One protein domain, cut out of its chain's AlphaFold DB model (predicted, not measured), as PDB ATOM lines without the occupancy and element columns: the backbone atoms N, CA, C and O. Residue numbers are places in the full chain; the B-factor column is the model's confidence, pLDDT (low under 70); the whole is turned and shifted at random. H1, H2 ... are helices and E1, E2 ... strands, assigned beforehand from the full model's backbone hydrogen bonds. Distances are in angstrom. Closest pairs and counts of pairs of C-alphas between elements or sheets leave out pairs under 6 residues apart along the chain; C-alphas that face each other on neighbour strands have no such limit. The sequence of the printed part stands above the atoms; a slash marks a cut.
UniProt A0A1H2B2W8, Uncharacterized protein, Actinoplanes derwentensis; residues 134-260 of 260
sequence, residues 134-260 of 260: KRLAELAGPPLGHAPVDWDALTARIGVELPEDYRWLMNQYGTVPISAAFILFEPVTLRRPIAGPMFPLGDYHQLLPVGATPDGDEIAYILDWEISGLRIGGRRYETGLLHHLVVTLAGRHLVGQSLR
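Overview. This is residues 134 to 260 of the 260 residues of an uncharacterized protein of Actinoplanes derwentensis (UniProt A0A1H2B2W8). What shape does this domain have? A strongly twisted wall of four strands, E1 to E4, is grazed by residues 241 to 244 of the long helix H4, which leads away from it until residues 254 to 260 stick out at the far end. The short helices H1 and H3 pack on H4, while H2 touches no helix and a long loop, residues 174 to 203, is tied to E1 by two short pairings. What is it made of? The printed part has 127 residues of mixed class, in the order H1 H2 H3 E1 E2 E3 E4 H4, with an antiparallel sheet E1 - E2 - E3 - E4. It is compact, with a radius of gyration of the C-alphas of 15.5 A, yet only just elongated, spanning 52 by 34 by 21 A.

Arrangement. How is the sheet joined? E1, residues 204 to 212, and E2, residues 218 to 224, form a hairpin with N 208 and O 221 at 2.9 A. E2 and E3, residues 226 to 232, form another, with N 222 and O 229 at 2.9 A. E3 and E4, residues 235 to 237, form a third, with N 230 and O 237 at 2.9 A; the four strands make a meander, each the antiparallel neighbour of the one before. Where are the helices? H4, residues 241 to 258, only grazes the sheet, and with residues 245 to 253 alone it touches H1, residues 134 to 140, closest at the C-alphas of Leu 136 and Val 246, 5.7 A, at a steep tilt of 57 degrees. With residues 241 to 242 alone H4 touches H3, residues 164 to 173, closest at the C-alphas of Asp 165 and Leu 242, 5.8 A. H2, residues 151 to 158, is close to but not clearly touching H3, the closest C-alphas being those of Trp 151 and Arg 167, 8.0 A. Are the helix backbones complete? In H1, H2, H3 and H4 every O i to N i+4 pair is within hydrogen-bond range.

Along the chain. Where does E1 run? It begins at C-alpha 204, (22.144, -8.586, 35.902), is 22.5 A long and bends by 54 degrees at residue 209. Where does H4 run? It spans 26.5 A from C-alpha 241 at (20.015, 6.841, 20.836) to C-alpha 258 at (37.190, 26.515, 16.319).

Size, cuts and confidence. How large is it? The two C-alphas farthest apart, Leu 201 and Arg 260, are 52.3 A from each other. Is anything missing or uncertain? The printed part has no cut, and H3 to E1 is a long link of 30 residues. Mean pLDDT of the printed part is 74.5, and residues 189 to 204 and 247 to 260 are among those under 70.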
ATOM      1  N   LYS A 134      15.726  16.378  11.826       74.50
ATOM      2  CA  LYS A 134      16.235  17.492  11.017       74.50
ATOM      3  C   LYS A 134      17.664  17.865  11.389       74.50
ATOM      4  O   LYS A 134      18.479  18.104  10.508       74.50
ATOM      5  N   ARG A 135      18.007  17.900  12.672       71.19
ATOM      6  CA  ARG A 135      19.356  18.264  13.115       71.19
ATOM      7  C   ARG A 135      20.365  17.178  12.871       71.19
ATOM      8  O   ARG A 135      21.496  17.489  12.513       71.19
ATOM      9  N   LEU A 136      19.967  15.922  13.023       80.56
ATOM     10  CA  LEU A 136      20.788  14.834  12.538       80.56
ATOM     11  C   LEU A 136      21.035  15.009  11.040       80.56
ATOM     12  O   LEU A 136      22.186  14.944  10.633       80.56
ATOM     13  N   ALA A 137      20.009  15.345  10.252       84.06
ATOM     14  CA  ALA A 137      20.181  15.604   8.825       84.06
ATOM     15  C   ALA A 137      21.105  16.806   8.530       84.06
ATOM     16  O   ALA A 137      21.917  16.751   7.610       84.06
ATOM     17  N   GLU A 138      21.042  17.874   9.330       79.44
ATOM     18  CA  GLU A 138      21.961  19.021   9.240       79.44
ATOM     19  C   GLU A 138      23.416  18.647   9.582       79.44
ATOM     20  O   GLU A 138      24.341  19.191   8.985       79.44
ATOM     21  N   LEU A 139      23.632  17.736  10.538       75.31
ATOM     22  CA  LEU A 139      24.960  17.355  11.042       75.31
ATOM     23  C   LEU A 139      25.596  16.172  10.294       75.31
ATOM     24  O   LEU A 139      26.821  16.054  10.237       75.31
ATOM     25  N   ALA A 140      24.777  15.258   9.783       84.12
ATOM     26  CA  ALA A 140      25.201  13.997   9.182       84.12
ATOM     27  C   ALA A 140      24.885  13.890   7.688       84.12
ATOM     28  O   ALA A 140      25.334  12.941   7.047       84.12
ATOM     29  N   GLY A 141      24.159  14.863   7.133       85.06
ATOM     30  CA  GLY A 141      23.574  14.776   5.802       85.06
ATOM     31  C   GLY A 141      22.185  14.128   5.831       85.06
ATOM     32  O   GLY A 141      21.812  13.497   6.819       85.06
ATOM     33  N   PRO A 142      21.389  14.303   4.763       84.38
ATOM     34  CA  PRO A 142      20.012  13.823   4.721       84.38
ATOM     35  C   PRO A 142      19.924  12.287   4.789       84.38
ATOM     36  O   PRO A 142      20.879  11.605   4.409       84.38
ATOM     37  N   PRO A 143      18.761  11.738   5.200       79.25
ATOM     38  CA  PRO A 143      18.469  10.314   5.088       79.25
ATOM     39  C   PRO A 143      18.773   9.787   3.686       79.25
ATOM     40  O   PRO A 143      18.398  10.404   2.688       79.25
ATOM     41  N   LEU A 144      19.432   8.634   3.612       73.81
ATOM     42  CA  LEU A 144      19.827   8.030   2.338       73.81
ATOM     43  C   LEU A 144      18.723   7.149   1.738       73.81
ATOM     44  O   LEU A 144      18.818   6.775   0.571       73.81
ATOM     45  N   GLY A 145      17.666   6.863   2.509       64.31
ATOM     46  CA  GLY A 145      16.565   5.995   2.103       64.31
ATOM     47  C   GLY A 145      17.011   4.536   2.094       64.31
ATOM     48  O   GLY A 145      17.541   4.039   1.102       64.31
ATOM     49  N   HIS A 146      16.808   3.847   3.214       74.69
ATOM     50  CA  HIS A 146      17.194   2.448   3.362       74.69
ATOM     51  C   HIS A 146      16.026   1.493   3.149       74.69
ATOM     52  O   HIS A 146      14.857   1.878   3.200       74.69
ATOM     53  N   ALA A 147      16.361   0.229   2.876       75.19
ATOM     54  CA  ALA A 147      15.367  -0.828   2.807       75.19
ATOM     55  C   ALA A 147      14.594  -0.886   4.140       75.19
ATOM     56  O   ALA A 147      15.228  -0.830   5.196       75.19
ATOM     57  N   PRO A 148      13.254  -0.993   4.105       79.88
ATOM     58  CA  PRO A 148      12.461  -1.125   5.318       79.88
ATOM     59  C   PRO A 148      12.907  -2.347   6.120       79.88
ATOM     60  O   PRO A 148      13.071  -3.432   5.560       79.88
ATOM     61  N   VAL A 149      13.082  -2.171   7.427       86.75
ATOM     62  CA  VAL A 149      13.341  -3.279   8.349       86.75
ATOM     63  C   VAL A 149      12.013  -3.959   8.683       86.75
ATOM     64  O   VAL A 149      11.027  -3.288   8.992       86.75
ATOM     65  N   ASP A 150      11.987  -5.292   8.649       90.62
ATOM     66  CA  ASP A 150      10.867  -6.081   9.169       90.62
ATOM     67  C   ASP A 150      10.933  -6.102  10.705       90.62
ATOM     68  O   ASP A 150      11.612  -6.930  11.324       90.62
ATOM     69  N   TRP A 151      10.277  -5.118  11.320       89.81
ATOM     70  CA  TRP A 151      10.290  -4.924  12.769       89.81
ATOM     71  C   TRP A 151       9.603  -6.057  13.529       89.81
ATOM     72  O   TRP A 151      10.043  -6.377  14.635       89.81
ATOM     73  N   ASP A 152       8.591  -6.695  12.942       90.56
ATOM     74  CA  ASP A 152       7.877  -7.808  13.569       90.56
ATOM     75  C   ASP A 152       8.779  -9.043  13.632       90.56
ATOM     76  O   ASP A 152       8.952  -9.643  14.698       90.56
ATOM     77  N   ALA A 153       9.441  -9.378  12.519       89.94
ATOM     78  CA  ALA A 153      10.406 -10.474  12.480       89.94
ATOM     79  C   ALA A 153      11.609 -10.211  13.398       89.94
ATOM     80  O   ALA A 153      12.076 -11.122  14.092       89.94
ATOM     81  N   LEU A 154      12.107  -8.969  13.436       88.25
ATOM     82  CA  LEU A 154      13.207  -8.594  14.321       88.25
ATOM     83  C   LEU A 154      12.810  -8.721  15.795       88.25
ATOM     84  O   LEU A 154      13.545  -9.350  16.555       88.25
ATOM     85  N   THR A 155      11.646  -8.192  16.179       88.25
ATOM     86  CA  THR A 155      11.111  -8.263  17.550       88.25
ATOM     87  C   THR A 155      10.895  -9.713  17.974       88.25
ATOM     88  O   THR A 155      11.335 -10.107  19.055       88.25
ATOM     89  N   ALA A 156      10.325 -10.548  17.098       86.31
ATOM     90  CA  ALA A 156      10.166 -11.980  17.347       86.31
ATOM     91  C   ALA A 156      11.511 -12.700  17.556       86.31
ATOM     92  O   ALA A 156      11.595 -13.635  18.352       86.31
ATOM     93  N   ARG A 157      12.577 -12.261  16.869       86.44
ATOM     94  CA  ARG A 157      13.927 -12.835  16.992       86.44
ATOM     95  C   ARG A 157      14.629 -12.436  18.289       86.44
ATOM     96  O   ARG A 157      15.273 -13.283  18.905       86.44
ATOM     97  N   ILE A 158      14.570 -11.160  18.671       85.81
ATOM     98  CA  ILE A 158      15.323 -10.628  19.824       85.81
ATOM     99  C   ILE A 158      14.523 -10.651  21.131       85.81
ATOM    100  O   ILE A 158      15.117 -10.509  22.195       85.81
ATOM    101  N   GLY A 159      13.203 -10.841  21.063       84.56
ATOM    102  CA  GLY A 159      12.319 -10.952  22.225       84.56
ATOM    103  C   GLY A 159      12.022  -9.630  22.937       84.56
ATOM    104  O   GLY A 159      11.500  -9.655  24.046       84.56
ATOM    105  N   VAL A 160      12.357  -8.489  22.330       84.19
ATOM    106  CA  VAL A 160      12.114  -7.149  22.879       84.19
ATOM    107  C   VAL A 160      11.750  -6.180  21.758       84.19
ATOM    108  O   VAL A 160      12.300  -6.270  20.658       84.19
ATOM    109  N   GLU A 161      10.844  -5.243  22.031       84.56
ATOM    110  CA  GLU A 161      10.570  -4.139  21.115       84.56
ATOM    111  C   GLU A 161      11.684  -3.090  21.212       84.56
ATOM    112  O   GLU A 161      12.070  -2.650  22.298       84.56
ATOM    113  N   LEU A 162      12.233  -2.700  20.061       84.44
ATOM    114  CA  LEU A 162      13.271  -1.677  20.007       84.44
ATOM    115  C   LEU A 162      12.672  -0.271  20.110       84.44
ATOM    116  O   LEU A 162      11.590  -0.027  19.570       84.44
ATOM    117  N   PRO A 163      13.396   0.686  20.717       82.94
ATOM    118  CA  PRO A 163      12.895   2.038  20.895       82.94
ATOM    119  C   PRO A 163      12.584   2.703  19.549       82.94
ATOM    120  O   PRO A 163      13.291   2.497  18.559       82.94
ATOM    121  N   GLU A 164      11.531   3.521  19.509       80.69
ATOM    122  CA  GLU A 164      11.081   4.197  18.283       80.69
ATOM    123  C   GLU A 164      12.184   4.997  17.581       80.69
ATOM    124  O   GLU A 164      12.282   4.965  16.358       80.69
ATOM    125  N   ASP A 165      13.067   5.646  18.336       80.31
ATOM    126  CA  ASP A 165      14.146   6.451  17.777       80.31
ATOM    127  C   ASP A 165      15.193   5.601  17.037       80.31
ATOM    128  O   ASP A 165      15.666   5.997  15.972       80.31
ATOM    129  N   TYR A 166      15.501   4.399  17.534       87.75
ATOM    130  CA  TYR A 166      16.311   3.417  16.810       87.75
ATOM    131  C   TYR A 166      15.610   2.919  15.553       87.75
ATOM    132  O   TYR A 166      16.237   2.837  14.494       87.75
ATOM    133  N   ARG A 167      14.309   2.616  15.646       88.12
ATOM    134  CA  ARG A 167      13.533   2.181  14.478       88.12
ATOM    135  C   ARG A 167      13.540   3.243  13.389       88.12
ATOM    136  O   ARG A 167      13.810   2.948  12.225       88.12
ATOM    137  N   TRP A 168      13.318   4.492  13.781       87.12
ATOM    138  CA  TRP A 168      13.402   5.642  12.899       87.12
ATOM    139  C   TRP A 168      14.799   5.773  12.277       87.12
ATOM    140  O   TRP A 168      14.911   5.834  11.054       87.12
ATOM    141  N   LEU A 169      15.867   5.730  13.084       88.94
ATOM    142  CA  LEU A 169      17.251   5.811  12.602       88.94
ATOM    143  C   LEU A 169      17.566   4.736  11.561       88.94
ATOM    144  O   LEU A 169      18.096   5.054  10.501       88.94
ATOM    145  N   MET A 170      17.198   3.483  11.825       89.75
ATOM    146  CA  MET A 170      17.421   2.377  10.893       89.75
ATOM    147  C   MET A 170      16.603   2.524   9.609       89.75
ATOM    148  O   MET A 170      17.125   2.282   8.525       89.75
ATOM    149  N   ASN A 171      15.354   2.984   9.694       88.19
ATOM    150  CA  ASN A 171      14.534   3.224   8.504       88.19
ATOM    151  C   ASN A 171      15.104   4.357   7.623       88.19
ATOM    152  O   ASN A 171      14.933   4.339   6.405       88.19
ATOM    153  N   GLN A 172      15.775   5.348   8.219       88.56
ATOM    154  CA  GLN A 172      16.268   6.536   7.510       88.56
ATOM    155  C   GLN A 172      17.735   6.436   7.057       88.56
ATOM    156  O   GLN A 172      18.063   6.836   5.937       88.56
ATOM    157  N   TYR A 173      18.611   5.899   7.909       88.62
ATOM    158  CA  TYR A 173      20.069   5.823   7.721       88.62
ATOM    159  C   TYR A 173      20.601   4.387   7.615       88.62
ATOM    160  O   TYR A 173      21.751   4.192   7.222       88.62
ATOM    161  N   GLY A 174      19.777   3.381   7.925       88.69
ATOM    162  CA  GLY A 174      20.146   1.971   7.825       88.69
ATOM    163  C   GLY A 174      21.442   1.642   8.555       88.69
ATOM    164  O   GLY A 174      21.720   2.150   9.639       88.69
ATOM    165  N   THR A 175      22.244   0.780   7.935       88.31
ATOM    166  CA  THR A 175      23.547   0.344   8.457       88.31
ATOM    167  C   THR A 175      24.727   1.124   7.879       88.31
ATOM    168  O   THR A 175      25.883   0.722   8.023       88.31
ATOM    169  N   VAL A 176      24.458   2.238   7.196       83.81
ATOM    170  CA  VAL A 176      25.500   3.094   6.622       83.81
ATOM    171  C   VAL A 176      26.067   4.007   7.711       83.81
ATOM    172  O   VAL A 176      25.336   4.418   8.616       83.81
ATOM    173  N   PRO A 177      27.367   4.354   7.652       85.50
ATOM    174  CA  PRO A 177      27.938   5.292   8.602       85.50
ATOM    175  C   PRO A 177      27.235   6.659   8.606       85.50
ATOM    176  O   PRO A 177      27.117   7.319   7.575       85.50
ATOM    177  N   ILE A 178      26.853   7.122   9.793       85.38
ATOM    178  CA  ILE A 178      26.270   8.441  10.050       85.38
ATOM    179  C   ILE A 178      27.414   9.418  10.356       85.38
ATOM    180  O   ILE A 178      28.095   9.291  11.378       85.38
ATOM    181  N   SER A 179      27.647  10.397   9.469       76.06
ATOM    182  CA  SER A 179      28.690  11.441   9.601       76.06
ATOM    183  C   SER A 179      30.110  10.906   9.890       76.06
ATOM    184  O   SER A 179      30.874  11.514  10.638       76.06
ATOM    185  N   ALA A 180      30.447   9.709   9.383       76.25
ATOM    186  CA  ALA A 180      31.672   8.955   9.721       76.25
ATOM    187  C   ALA A 180      31.902   8.712  11.232       76.25
ATOM    188  O   ALA A 180      32.958   8.235  11.640       76.25
ATOM    189  N   ALA A 181      30.920   9.043  12.069       75.06
ATOM    190  CA  ALA A 181      31.023   9.062  13.516       75.06
ATOM    191  C   ALA A 181      30.345   7.855  14.153       75.06
ATOM    192  O   ALA A 181      30.662   7.508  15.281       75.06
ATOM    193  N   PHE A 182      29.405   7.232  13.457       84.31
ATOM    194  CA  PHE A 182      28.639   6.120  13.992       84.31
ATOM    195  C   PHE A 182      28.297   5.155  12.882       84.31
ATOM    196  O   PHE A 182      28.035   5.578  11.762       84.31
ATOM    197  N   ILE A 183      28.240   3.875  13.210       89.19
ATOM    198  CA  ILE A 183      27.599   2.869  12.375       89.19
ATOM    199  C   ILE A 183      26.558   2.152  13.222       89.19
ATOM    200  O   ILE A 183      26.846   1.753  14.350       89.19
ATOM    201  N   LEU A 184      25.346   2.027  12.692       90.56
ATOM    202  CA  LEU A 184      24.297   1.218  13.298       90.56
ATOM    203  C   LEU A 184      24.250  -0.138  12.603       90.56
ATOM    204  O   LEU A 184      24.634  -0.275  11.440       90.56
ATOM    205  N   PHE A 185      23.796  -1.156  13.314       89.94
ATOM    206  CA  PHE A 185      23.574  -2.473  12.739       89.94
ATOM    207  C   PHE A 185      22.366  -3.130  13.384       89.94
ATOM    208  O   PHE A 185      22.088  -2.925  14.563       89.94
ATOM    209  N   GLU A 186      21.668  -3.960  12.609       86.94
ATOM    210  CA  GLU A 186      20.558  -4.744  13.136       86.94
ATOM    211  C   GLU A 186      21.024  -5.634  14.297       86.94
ATOM    212  O   GLU A 186      21.987  -6.396  14.139       86.94
ATOM    213  N   PRO A 187      20.344  -5.602  15.454       83.50
ATOM    214  CA  PRO A 187      20.679  -6.495  16.543       83.50
ATOM    215  C   PRO A 187      20.375  -7.940  16.140       83.50
ATOM    216  O   PRO A 187      19.274  -8.286  15.697       83.50
ATOM    217  N   VAL A 188      21.378  -8.800  16.298       74.44
ATOM    218  CA  VAL A 188      21.297 -10.212  15.896       74.44
ATOM    219  C   VAL A 188      21.003 -11.122  17.086       74.44
ATOM    220  O   VAL A 188      20.194 -12.037  16.972       74.44
ATOM    221  N   THR A 189      21.638 -10.865  18.233       65.75
ATOM    222  CA  THR A 189      21.514 -11.687  19.446       65.75
ATOM    223  C   THR A 189      21.734 -10.856  20.703       65.75
ATOM    224  O   THR A 189      22.689 -10.077  20.766       65.75
ATOM    225  N   LEU A 190      20.915 -11.097  21.730       63.59
ATOM    226  CA  LEU A 190      21.189 -10.641  23.092       63.59
ATOM    227  C   LEU A 190      22.522 -11.220  23.571       63.59
ATOM    228  O   LEU A 190      22.801 -12.412  23.395       63.59
ATOM    229  N   ARG A 191      23.362 -10.382  24.177       66.44
ATOM    230  CA  ARG A 191      24.575 -10.874  24.830       66.44
ATOM    231  C   ARG A 191      24.247 -11.504  26.174       66.44
ATOM    232  O   ARG A 191      23.205 -11.255  26.776       66.44
ATOM    233  N   ARG A 192      25.192 -12.320  26.651       59.34
ATOM    234  CA  ARG A 192      25.126 -12.893  27.996       59.34
ATOM    235  C   ARG A 192      24.960 -11.776  29.038       59.34
ATOM    236  O   ARG A 192      25.556 -10.712  28.850       59.34
ATOM    237  N   PRO A 193      24.202 -12.022  30.121       63.53
ATOM    238  CA  PRO A 193      24.070 -11.069  31.214       63.53
ATOM    239  C   PRO A 193      25.437 -10.644  31.751       63.53
ATOM    240  O   PRO A 193      26.328 -11.481  31.926       63.53
ATOM    241  N   ILE A 194      25.594  -9.352  32.017       59.22
ATOM    242  CA  ILE A 194      26.767  -8.777  32.671       59.22
ATOM    243  C   ILE A 194      26.350  -8.403  34.091       59.22
ATOM    244  O   ILE A 194      25.330  -7.744  34.282       59.22
ATOM    245  N   ALA A 195      27.134  -8.830  35.083       57.94
ATOM    246  CA  ALA A 195      26.929  -8.419  36.466       57.94
ATOM    247  C   ALA A 195      27.339  -6.946  36.635       57.94
ATOM    248  O   ALA A 195      28.479  -6.577  36.337       57.94
ATOM    249  N   GLY A 196      26.412  -6.107  37.093       53.03
ATOM    250  CA  GLY A 196      26.689  -4.722  37.455       53.03
ATOM    251  C   GLY A 196      27.492  -4.619  38.764       53.03
ATOM    252  O   GLY A 196      27.311  -5.441  39.662       53.03
ATOM    253  N   PRO A 197      28.369  -3.610  38.920       46.97
ATOM    254  CA  PRO A 197      29.240  -3.479  40.092       46.97
ATOM    255  C   PRO A 197      28.554  -2.944  41.364       46.97
ATOM    256  O   PRO A 197      29.249  -2.726  42.353       46.97
ATOM    257  N   MET A 198      27.239  -2.679  41.370       44.72
ATOM    258  CA  MET A 198      26.661  -1.730  42.338       44.72
ATOM    259  C   MET A 198      25.790  -2.293  43.474       44.72
ATOM    260  O   MET A 198      25.462  -1.527  44.371       44.72
ATOM    261  N   PHE A 199      25.481  -3.595  43.536       39.34
ATOM    262  CA  PHE A 199      24.711  -4.152  44.663       39.34
ATOM    263  C   PHE A 199      25.162  -5.562  45.075       39.34
ATOM    264  O   PHE A 199      25.519  -6.364  44.212       39.34
ATOM    265  N   PRO A 200      25.083  -5.925  46.375       43.03
ATOM    266  CA  PRO A 200      25.441  -7.259  46.875       43.03
ATOM    267  C   PRO A 200      24.495  -8.381  46.399       43.03
ATOM    268  O   PRO A 200      24.717  -9.542  46.733       43.03
ATOM    269  N   LEU A 201      23.469  -8.048  45.605       47.03
ATOM    270  CA  LEU A 201      22.557  -8.983  44.937       47.03
ATOM    271  C   LEU A 201      22.754  -9.061  43.408       47.03
ATOM    272  O   LEU A 201      22.127  -9.906  42.780       47.03
ATOM    273  N   GLY A 202      23.663  -8.257  42.837       49.25
ATOM    274  CA  GLY A 202      24.041  -8.270  41.422       49.25
ATOM    275  C   GLY A 202      22.898  -7.920  40.471       49.25
ATOM    276  O   GLY A 202      22.170  -8.805  40.037       49.25
ATOM    277  N   ASP A 203      22.785  -6.652  40.074       54.94
ATOM    278  CA  ASP A 203      21.927  -6.285  38.944       54.94
ATOM    279  C   ASP A 203      22.501  -6.933  37.678       54.94
ATOM    280  O   ASP A 203      23.593  -6.589  37.211       54.94
ATOM    281  N   TYR A 204      21.798  -7.938  37.158       62.62
ATOM    282  CA  TYR A 204      22.144  -8.586  35.902       62.62
ATOM    283  C   TYR A 204      21.435  -7.849  34.780       62.62
ATOM    284  O   TYR A 204      20.226  -7.976  34.619       62.62
ATOM    285  N   HIS A 205      22.197  -7.131  33.964       72.12
ATOM    286  CA  HIS A 205      21.652  -6.538  32.753       72.12
ATOM    287  C   HIS A 205      22.178  -7.273  31.529       72.12
ATOM    288  O   HIS A 205      23.352  -7.659  31.460       72.12
ATOM    289  N   GLN A 206      21.313  -7.469  30.539       83.94
ATOM    290  CA  GLN A 206      21.743  -7.904  29.216       83.94
ATOM    291  C   GLN A 206      22.068  -6.690  28.359       83.94
ATOM    292  O   GLN A 206      21.526  -5.602  28.542       83.94
ATOM    293  N   LEU A 207      22.977  -6.888  27.411       86.56
ATOM    294  CA  LEU A 207      23.281  -5.882  26.410       86.56
ATOM    295  C   LEU A 207      22.764  -6.340  25.058       86.56
ATOM    296  O   LEU A 207      23.004  -7.479  24.646       86.56
ATOM    297  N   LEU A 208      22.116  -5.419  24.358       89.38
ATOM    298  CA  LEU A 208      21.711  -5.577  22.971       89.38
ATOM    299  C   LEU A 208      22.517  -4.599  22.114       89.38
ATOM    300  O   LEU A 208      22.176  -3.416  22.067       89.38
ATOM    301  N   PRO A 209      23.615  -5.053  21.488       92.06
ATOM    302  CA  PRO A 209      24.426  -4.213  20.619       92.06
ATOM    303  C   PRO A 209      23.615  -3.739  19.414       92.06
ATOM    304  O   PRO A 209      22.927  -4.538  18.780       92.06
ATOM    305  N   VAL A 210      23.727  -2.452  19.102       92.56
ATOM    306  CA  VAL A 210      22.985  -1.781  18.021       92.56
ATOM    307  C   VAL A 210      23.862  -0.881  17.151       92.56
ATOM    308  O   VAL A 210      23.400  -0.340  16.149       92.56
ATOM    309  N   GLY A 211      25.128  -0.691  17.520       91.69
ATOM    310  CA  GLY A 211      26.048   0.128  16.746       91.69
ATOM    311  C   GLY A 211      27.459   0.168  17.315       91.69
ATOM    312  O   GLY A 211      27.774  -0.493  18.308       91.69
ATOM    313  N   ALA A 212      28.303   0.974  16.682       91.38
ATOM    314  CA  ALA A 212      29.649   1.282  17.143       91.38
ATOM    315  C   ALA A 212      30.064   2.719  16.784       91.38
ATOM    316  O   ALA A 212      29.583   3.299  15.805       91.38
ATOM    317  N   THR A 213      30.971   3.283  17.581       85.81
ATOM    318  CA  THR A 213      31.701   4.527  17.284       85.81
ATOM    319  C   THR A 213      32.904   4.231  16.364       85.81
ATOM    320  O   THR A 213      33.232   3.060  16.144       85.81
ATOM    321  N   PRO A 214      33.614   5.243  15.824       76.81
ATOM    322  CA  PRO A 214      34.751   5.026  14.926       76.81
ATOM    323  C   PRO A 214      35.957   4.453  15.674       76.81
ATOM    324  O   PRO A 214      36.791   3.778  15.078       76.81
ATOM    325  N   ASP A 215      36.013   4.695  16.984       79.56
ATOM    326  CA  ASP A 215      37.048   4.205  17.890       79.56
ATOM    327  C   ASP A 215      36.816   2.734  18.286       79.56
ATOM    328  O   ASP A 215      37.619   2.136  19.000       79.56
ATOM    329  N   GLY A 216      35.722   2.129  17.806       84.00
ATOM    330  CA  GLY A 216      35.344   0.749  18.096       84.00
ATOM    331  C   GLY A 216      34.546   0.579  19.387       84.00
ATOM    332  O   GLY A 216      34.272  -0.560  19.772       84.00
ATOM    333  N   ASP A 217      34.140   1.672  20.046       85.56
ATOM    334  CA  ASP A 217      33.261   1.575  21.209       85.56
ATOM    335  C   ASP A 217      31.884   1.076  20.780       85.56
ATOM    336  O   ASP A 217      31.221   1.653  19.919       85.56
ATOM    337  N   GLU A 218      31.435   0.006  21.422       89.94
ATOM    338  CA  GLU A 218      30.114  -0.562  21.189       89.94
ATOM    339  C   GLU A 218      29.014   0.343  21.744       89.94
ATOM    340  O   GLU A 218      29.087   0.785  22.892       89.94
ATOM    341  N   ILE A 219      27.958   0.518  20.953       89.81
ATOM    342  CA  ILE A 219      26.681   1.112  21.344       89.81
ATOM    343  C   ILE A 219      25.702  -0.035  21.589       89.81
ATOM    344  O   ILE A 219      25.451  -0.846  20.695       89.81
ATOM    345  N   ALA A 220      25.142  -0.118  22.791       90.38
ATOM    346  CA  ALA A 220      24.220  -1.181  23.172       90.38
ATOM    347  C   ALA A 220      23.076  -0.659  24.038       90.38
ATOM    348  O   ALA A 220      23.284   0.186  24.905       90.38
ATOM    349  N   TYR A 221      21.880  -1.213  23.867       89.06
ATOM    350  CA  TYR A 221      20.814  -1.044  24.847       89.06
ATOM    351  C   TYR A 221      21.073  -1.910  26.076       89.06
ATOM    352  O   TYR A 221      21.577  -3.030  25.963       89.06
ATOM    353  N   ILE A 222      20.731  -1.374  27.244       85.06
ATOM    354  CA  ILE A 222      20.733  -2.086  28.522       85.06
ATOM    355  C   ILE A 222      19.337  -2.668  28.709       85.06
ATOM    356  O   ILE A 222      18.355  -1.929  28.636       85.06
ATOM    357  N   LEU A 223      19.258  -3.978  28.931       83.00
ATOM    358  CA  LEU A 223      18.012  -4.695  29.163       83.00
ATOM    359  C   LEU A 223      17.940  -5.201  30.595       83.00
ATOM    360  O   LEU A 223      18.827  -5.930  31.051       83.00
ATOM    361  N   ASP A 224      16.843  -4.845  31.246       72.12
ATOM    362  CA  ASP A 224      16.432  -5.301  32.567       72.12
ATOM    363  C   ASP A 224      14.917  -5.527  32.545       72.12
ATOM    364  O   ASP A 224      14.146  -4.640  32.899       72.12
ATOM    365  N   TRP A 225      14.493  -6.665  31.982       66.81
ATOM    366  CA  TRP A 225      13.106  -6.983  31.577       66.81
ATOM    367  C   TRP A 225      12.528  -6.093  30.461       66.81
ATOM    368  O   TRP A 225      11.774  -6.574  29.622       66.81
ATOM    369  N   GLU A 226      12.963  -4.840  30.387       74.38
ATOM    370  CA  GLU A 226      12.730  -3.861  29.327       74.38
ATOM    371  C   GLU A 226      14.022  -3.083  29.015       74.38
ATOM    372  O   GLU A 226      15.043  -3.225  29.696       74.38
ATOM    373  N   ILE A 227      14.007  -2.239  27.980       77.06
ATOM    374  CA  ILE A 227      15.152  -1.383  27.644       77.06
ATOM    375  C   ILE A 227      15.241  -0.225  28.644       77.06
ATOM    376  O   ILE A 227      14.520   0.767  28.539       77.06
ATOM    377  N   SER A 228      16.166  -0.311  29.594       71.81
ATOM    378  CA  SER A 228      16.315   0.635  30.710       71.81
ATOM    379  C   SER A 228      17.348   1.739  30.460       71.81
ATOM    380  O   SER A 228      17.452   2.689  31.235       71.81
ATOM    381  N   GLY A 229      18.118   1.654  29.374       77.38
ATOM    382  CA  GLY A 229      19.097   2.681  29.036       77.38
ATOM    383  C   GLY A 229      19.940   2.355  27.813       77.38
ATOM    384  O   GLY A 229      19.745   1.340  27.145       77.38
ATOM    385  N   LEU A 230      20.892   3.237  27.535       79.88
ATOM    386  CA  LEU A 230      21.880   3.105  26.470       79.88
ATOM    387  C   LEU A 230      23.279   3.018  27.091       79.88
ATOM    388  O   LEU A 230      23.579   3.696  28.071       79.88
ATOM    389  N   ARG A 231      24.156   2.200  26.524       82.75
ATOM    390  CA  ARG A 231      25.565   2.083  26.895       82.75
ATOM    391  C   ARG A 231      26.429   2.356  25.678       82.75
ATOM    392  O   ARG A 231      26.159   1.803  24.617       82.75
ATOM    393  N   ILE A 232      27.474   3.162  25.844       79.44
ATOM    394  CA  ILE A 232      28.481   3.402  24.805       79.44
ATOM    395  C   ILE A 232      29.858   3.241  25.425       79.44
ATOM    396  O   ILE A 232      30.205   3.941  26.382       79.44
ATOM    397  N   GLY A 233      30.606   2.252  24.938       82.50
ATOM    398  CA  GLY A 233      31.845   1.816  25.575       82.50
ATOM    399  C   GLY A 233      31.604   1.470  27.051       82.50
ATOM    400  O   GLY A 233      30.785   0.610  27.387       82.50
ATOM    401  N   GLY A 234      32.304   2.157  27.956       73.38
ATOM    402  CA  GLY A 234      32.164   1.981  29.408       73.38
ATOM    403  C   GLY A 234      31.079   2.829  30.087       73.38
ATOM    404  O   GLY A 234      30.918   2.718  31.299       73.38
ATOM    405  N   ARG A 235      30.362   3.696  29.359       70.75
ATOM    406  CA  ARG A 235      29.452   4.700  29.947       70.75
ATOM    407  C   ARG A 235      27.983   4.346  29.738       70.75
ATOM    408  O   ARG A 235      27.617   3.842  28.677       70.75
ATOM    409  N   ARG A 236      27.146   4.641  30.738       71.25
ATOM    410  CA  ARG A 236      25.679   4.492  30.710       71.25
ATOM    411  C   ARG A 236      25.012   5.850  30.491       71.25
ATOM    412  O   ARG A 236      25.463   6.857  31.028       71.25
ATOM    413  N   TYR A 237      23.933   5.847  29.722       64.19
ATOM    414  CA  TYR A 237      23.129   7.004  29.363       64.19
ATOM    415  C   TYR A 237      21.646   6.688  29.563       64.19
ATOM    416  O   TYR A 237      21.162   5.621  29.178       64.19
ATOM    417  N   GLU A 238      20.920   7.650  30.122       64.62
ATOM    418  CA  GLU A 238      19.470   7.570  30.337       64.62
ATOM    419  C   GLU A 238      18.668   8.215  29.201       64.62
ATOM    420  O   GLU A 238      17.439   8.260  29.236       64.62
ATOM    421  N   THR A 239      19.328   8.608  28.112       62.16
ATOM    422  CA  THR A 239      18.712   9.207  26.921       62.16
ATOM    423  C   THR A 239      18.507   8.197  25.784       62.16
ATOM    424  O   THR A 239      19.052   7.088  25.796       62.16
ATOM    425  N   GLY A 240      17.659   8.556  24.815       71.62
ATOM    426  CA  GLY A 240      17.504   7.806  23.564       71.62
ATOM    427  C   GLY A 240      18.768   7.860  22.696       71.62
ATOM    428  O   GLY A 240      19.609   8.753  22.843       71.62
ATOM    429  N   LEU A 241      18.893   6.914  21.768       81.12
ATOM    430  CA  LEU A 241      20.015   6.841  20.836       81.12
ATOM    431  C   LEU A 241      20.073   8.068  19.923       81.12
ATOM    432  O   LEU A 241      21.144   8.651  19.763       81.12
ATOM    433  N   LEU A 242      18.939   8.499  19.364       80.12
ATOM    434  CA  LEU A 242      18.896   9.655  18.460       80.12
ATOM    435  C   LEU A 242      19.404  10.925  19.151       80.12
ATOM    436  O   LEU A 242      20.191  11.684  18.585       80.12
ATOM    437  N   HIS A 243      19.011  11.113  20.408       71.31
ATOM    438  CA  HIS A 243      19.494  12.210  21.234       71.31
ATOM    439  C   HIS A 243      21.015  12.142  21.426       71.31
ATOM    440  O   HIS A 243      21.714  13.132  21.208       71.31
ATOM    441  N   HIS A 244      21.545  10.965  21.777       73.31
ATOM    442  CA  HIS A 244      22.985  10.781  21.947       73.31
ATOM    443  C   HIS A 244      23.776  11.092  20.664       73.31
ATOM    444  O   HIS A 244      24.806  11.772  20.723       73.31
ATOM    445  N   LEU A 245      23.293  10.630  19.504       75.31
ATOM    446  CA  LEU A 245      23.930  10.887  18.210       75.31
ATOM    447  C   LEU A 245      24.004  12.389  17.919       75.31
ATOM    448  O   LEU A 245      25.079  12.904  17.613       75.31
ATOM    449  N   VAL A 246      22.885  13.106  18.066       70.50
ATOM    450  CA  VAL A 246      22.823  14.553  17.810       70.50
ATOM    451  C   VAL A 246      23.768  15.326  18.731       70.50
ATOM    452  O   VAL A 246      24.531  16.160  18.241       70.50
ATOM    453  N   VAL A 247      23.774  15.033  20.036       62.25
ATOM    454  CA  VAL A 247      24.664  15.702  21.005       62.25
ATOM    455  C   VAL A 247      26.130  15.471  20.653       62.25
ATOM    456  O   VAL A 247      26.920  16.418  20.608       62.25
ATOM    457  N   THR A 248      26.496  14.229  20.345       65.25
ATOM    458  CA  THR A 248      27.890  13.888  20.044       65.25
ATOM    459  C   THR A 248      28.363  14.528  18.741       65.25
ATOM    460  O   THR A 248      29.470  15.069  18.682       65.25
ATOM    461  N   LEU A 249      27.527  14.523  17.699       64.38
ATOM    462  CA  LEU A 249      27.844  15.174  16.427       64.38
ATOM    463  C   LEU A 249      27.932  16.695  16.564       64.38
ATOM    464  O   LEU A 249      28.851  17.300  16.015       64.38
ATOM    465  N   ALA A 250      27.025  17.312  17.322       60.59
ATOM    466  CA  ALA A 250      27.052  18.749  17.570       60.59
ATOM    467  C   ALA A 250      28.339  19.169  18.297       60.59
ATOM    468  O   ALA A 250      28.987  20.129  17.879       60.59
ATOM    469  N   GLY A 251      28.757  18.412  19.319       52.19
ATOM    470  CA  GLY A 251      30.024  18.648  20.019       52.19
ATOM    471  C   GLY A 251      31.236  18.571  19.086       52.19
ATOM    472  O   GLY A 251      32.092  19.454  19.104       52.19
ATOM    473  N   ARG A 252      31.280  17.569  18.196       57.12
ATOM    474  CA  ARG A 252      32.351  17.437  17.188       57.12
ATOM    475  C   ARG A 252      32.346  18.580  16.169       57.12
ATOM    476  O   ARG A 252      33.411  19.062  15.786       57.12
ATOM    477  N   HIS A 253      31.165  19.036  15.753       44.56
ATOM    478  CA  HIS A 253      31.021  20.123  14.785       44.56
ATOM    479  C   HIS A 253      31.528  21.467  15.335       44.56
ATOM    480  O   HIS A 253      32.109  22.251  14.584       44.56
ATOM    481  N   LEU A 254      31.353  21.725  16.634       34.91
ATOM    482  CA  LEU A 254      31.887  22.922  17.293       34.91
ATOM    483  C   LEU A 254      33.421  22.901  17.346       34.91
ATOM    484  O   LEU A 254      34.060  23.879  16.969       34.91
ATOM    485  N   VAL A 255      34.026  21.760  17.700       34.34
ATOM    486  CA  VAL A 255      35.495  21.601  17.712       34.34
ATOM    487  C   VAL A 255      36.097  21.799  16.315       34.34
ATOM    488  O   VAL A 255      37.134  22.440  16.170       34.34
ATOM    489  N   GLY A 256      35.432  21.302  15.268       39.00
ATOM    490  CA  GLY A 256      35.883  21.474  13.883       39.00
ATOM    491  C   GLY A 256      35.797  22.911  13.351       39.00
ATOM    492  O   GLY A 256      36.516  23.247  12.410       39.00
ATOM    493  N   GLN A 257      34.941  23.759  13.935       35.78
ATOM    494  CA  GLN A 257      34.820  25.177  13.573       35.78
ATOM    495  C   GLN A 257      35.839  26.059  14.299       35.78
ATOM    496  O   GLN A 257      36.360  26.977  13.678       35.78
ATOM    497  N   SER A 258      36.180  25.759  15.555       31.25
ATOM    498  CA  SER A 258      37.190  26.515  16.319       31.25
ATOM    499  C   SER A 258      38.632  26.298  15.838       31.25
ATOM    500  O   SER A 258      39.538  27.017  16.249       31.25
ATOM    501  N   LEU A 259      38.859  25.298  14.983       35.44
ATOM    502  CA  LEU A 259      40.160  24.991  14.374       35.44
ATOM    503  C   LEU A 259      40.344  25.622  12.977       35.44
ATOM    504  O   LEU A 259      41.290  25.264  12.272       35.44
ATOM    505  N   ARG A 260      39.451  26.527  12.561       35.97
ATOM    506  CA  ARG A 260      39.536  27.305  11.313       35.97
ATOM    507  C   ARG A 260      39.590  28.795  11.607       35.97
ATOM    508  O   ARG A 260      40.275  29.489  10.826       35.97
TER     509      ARG A 260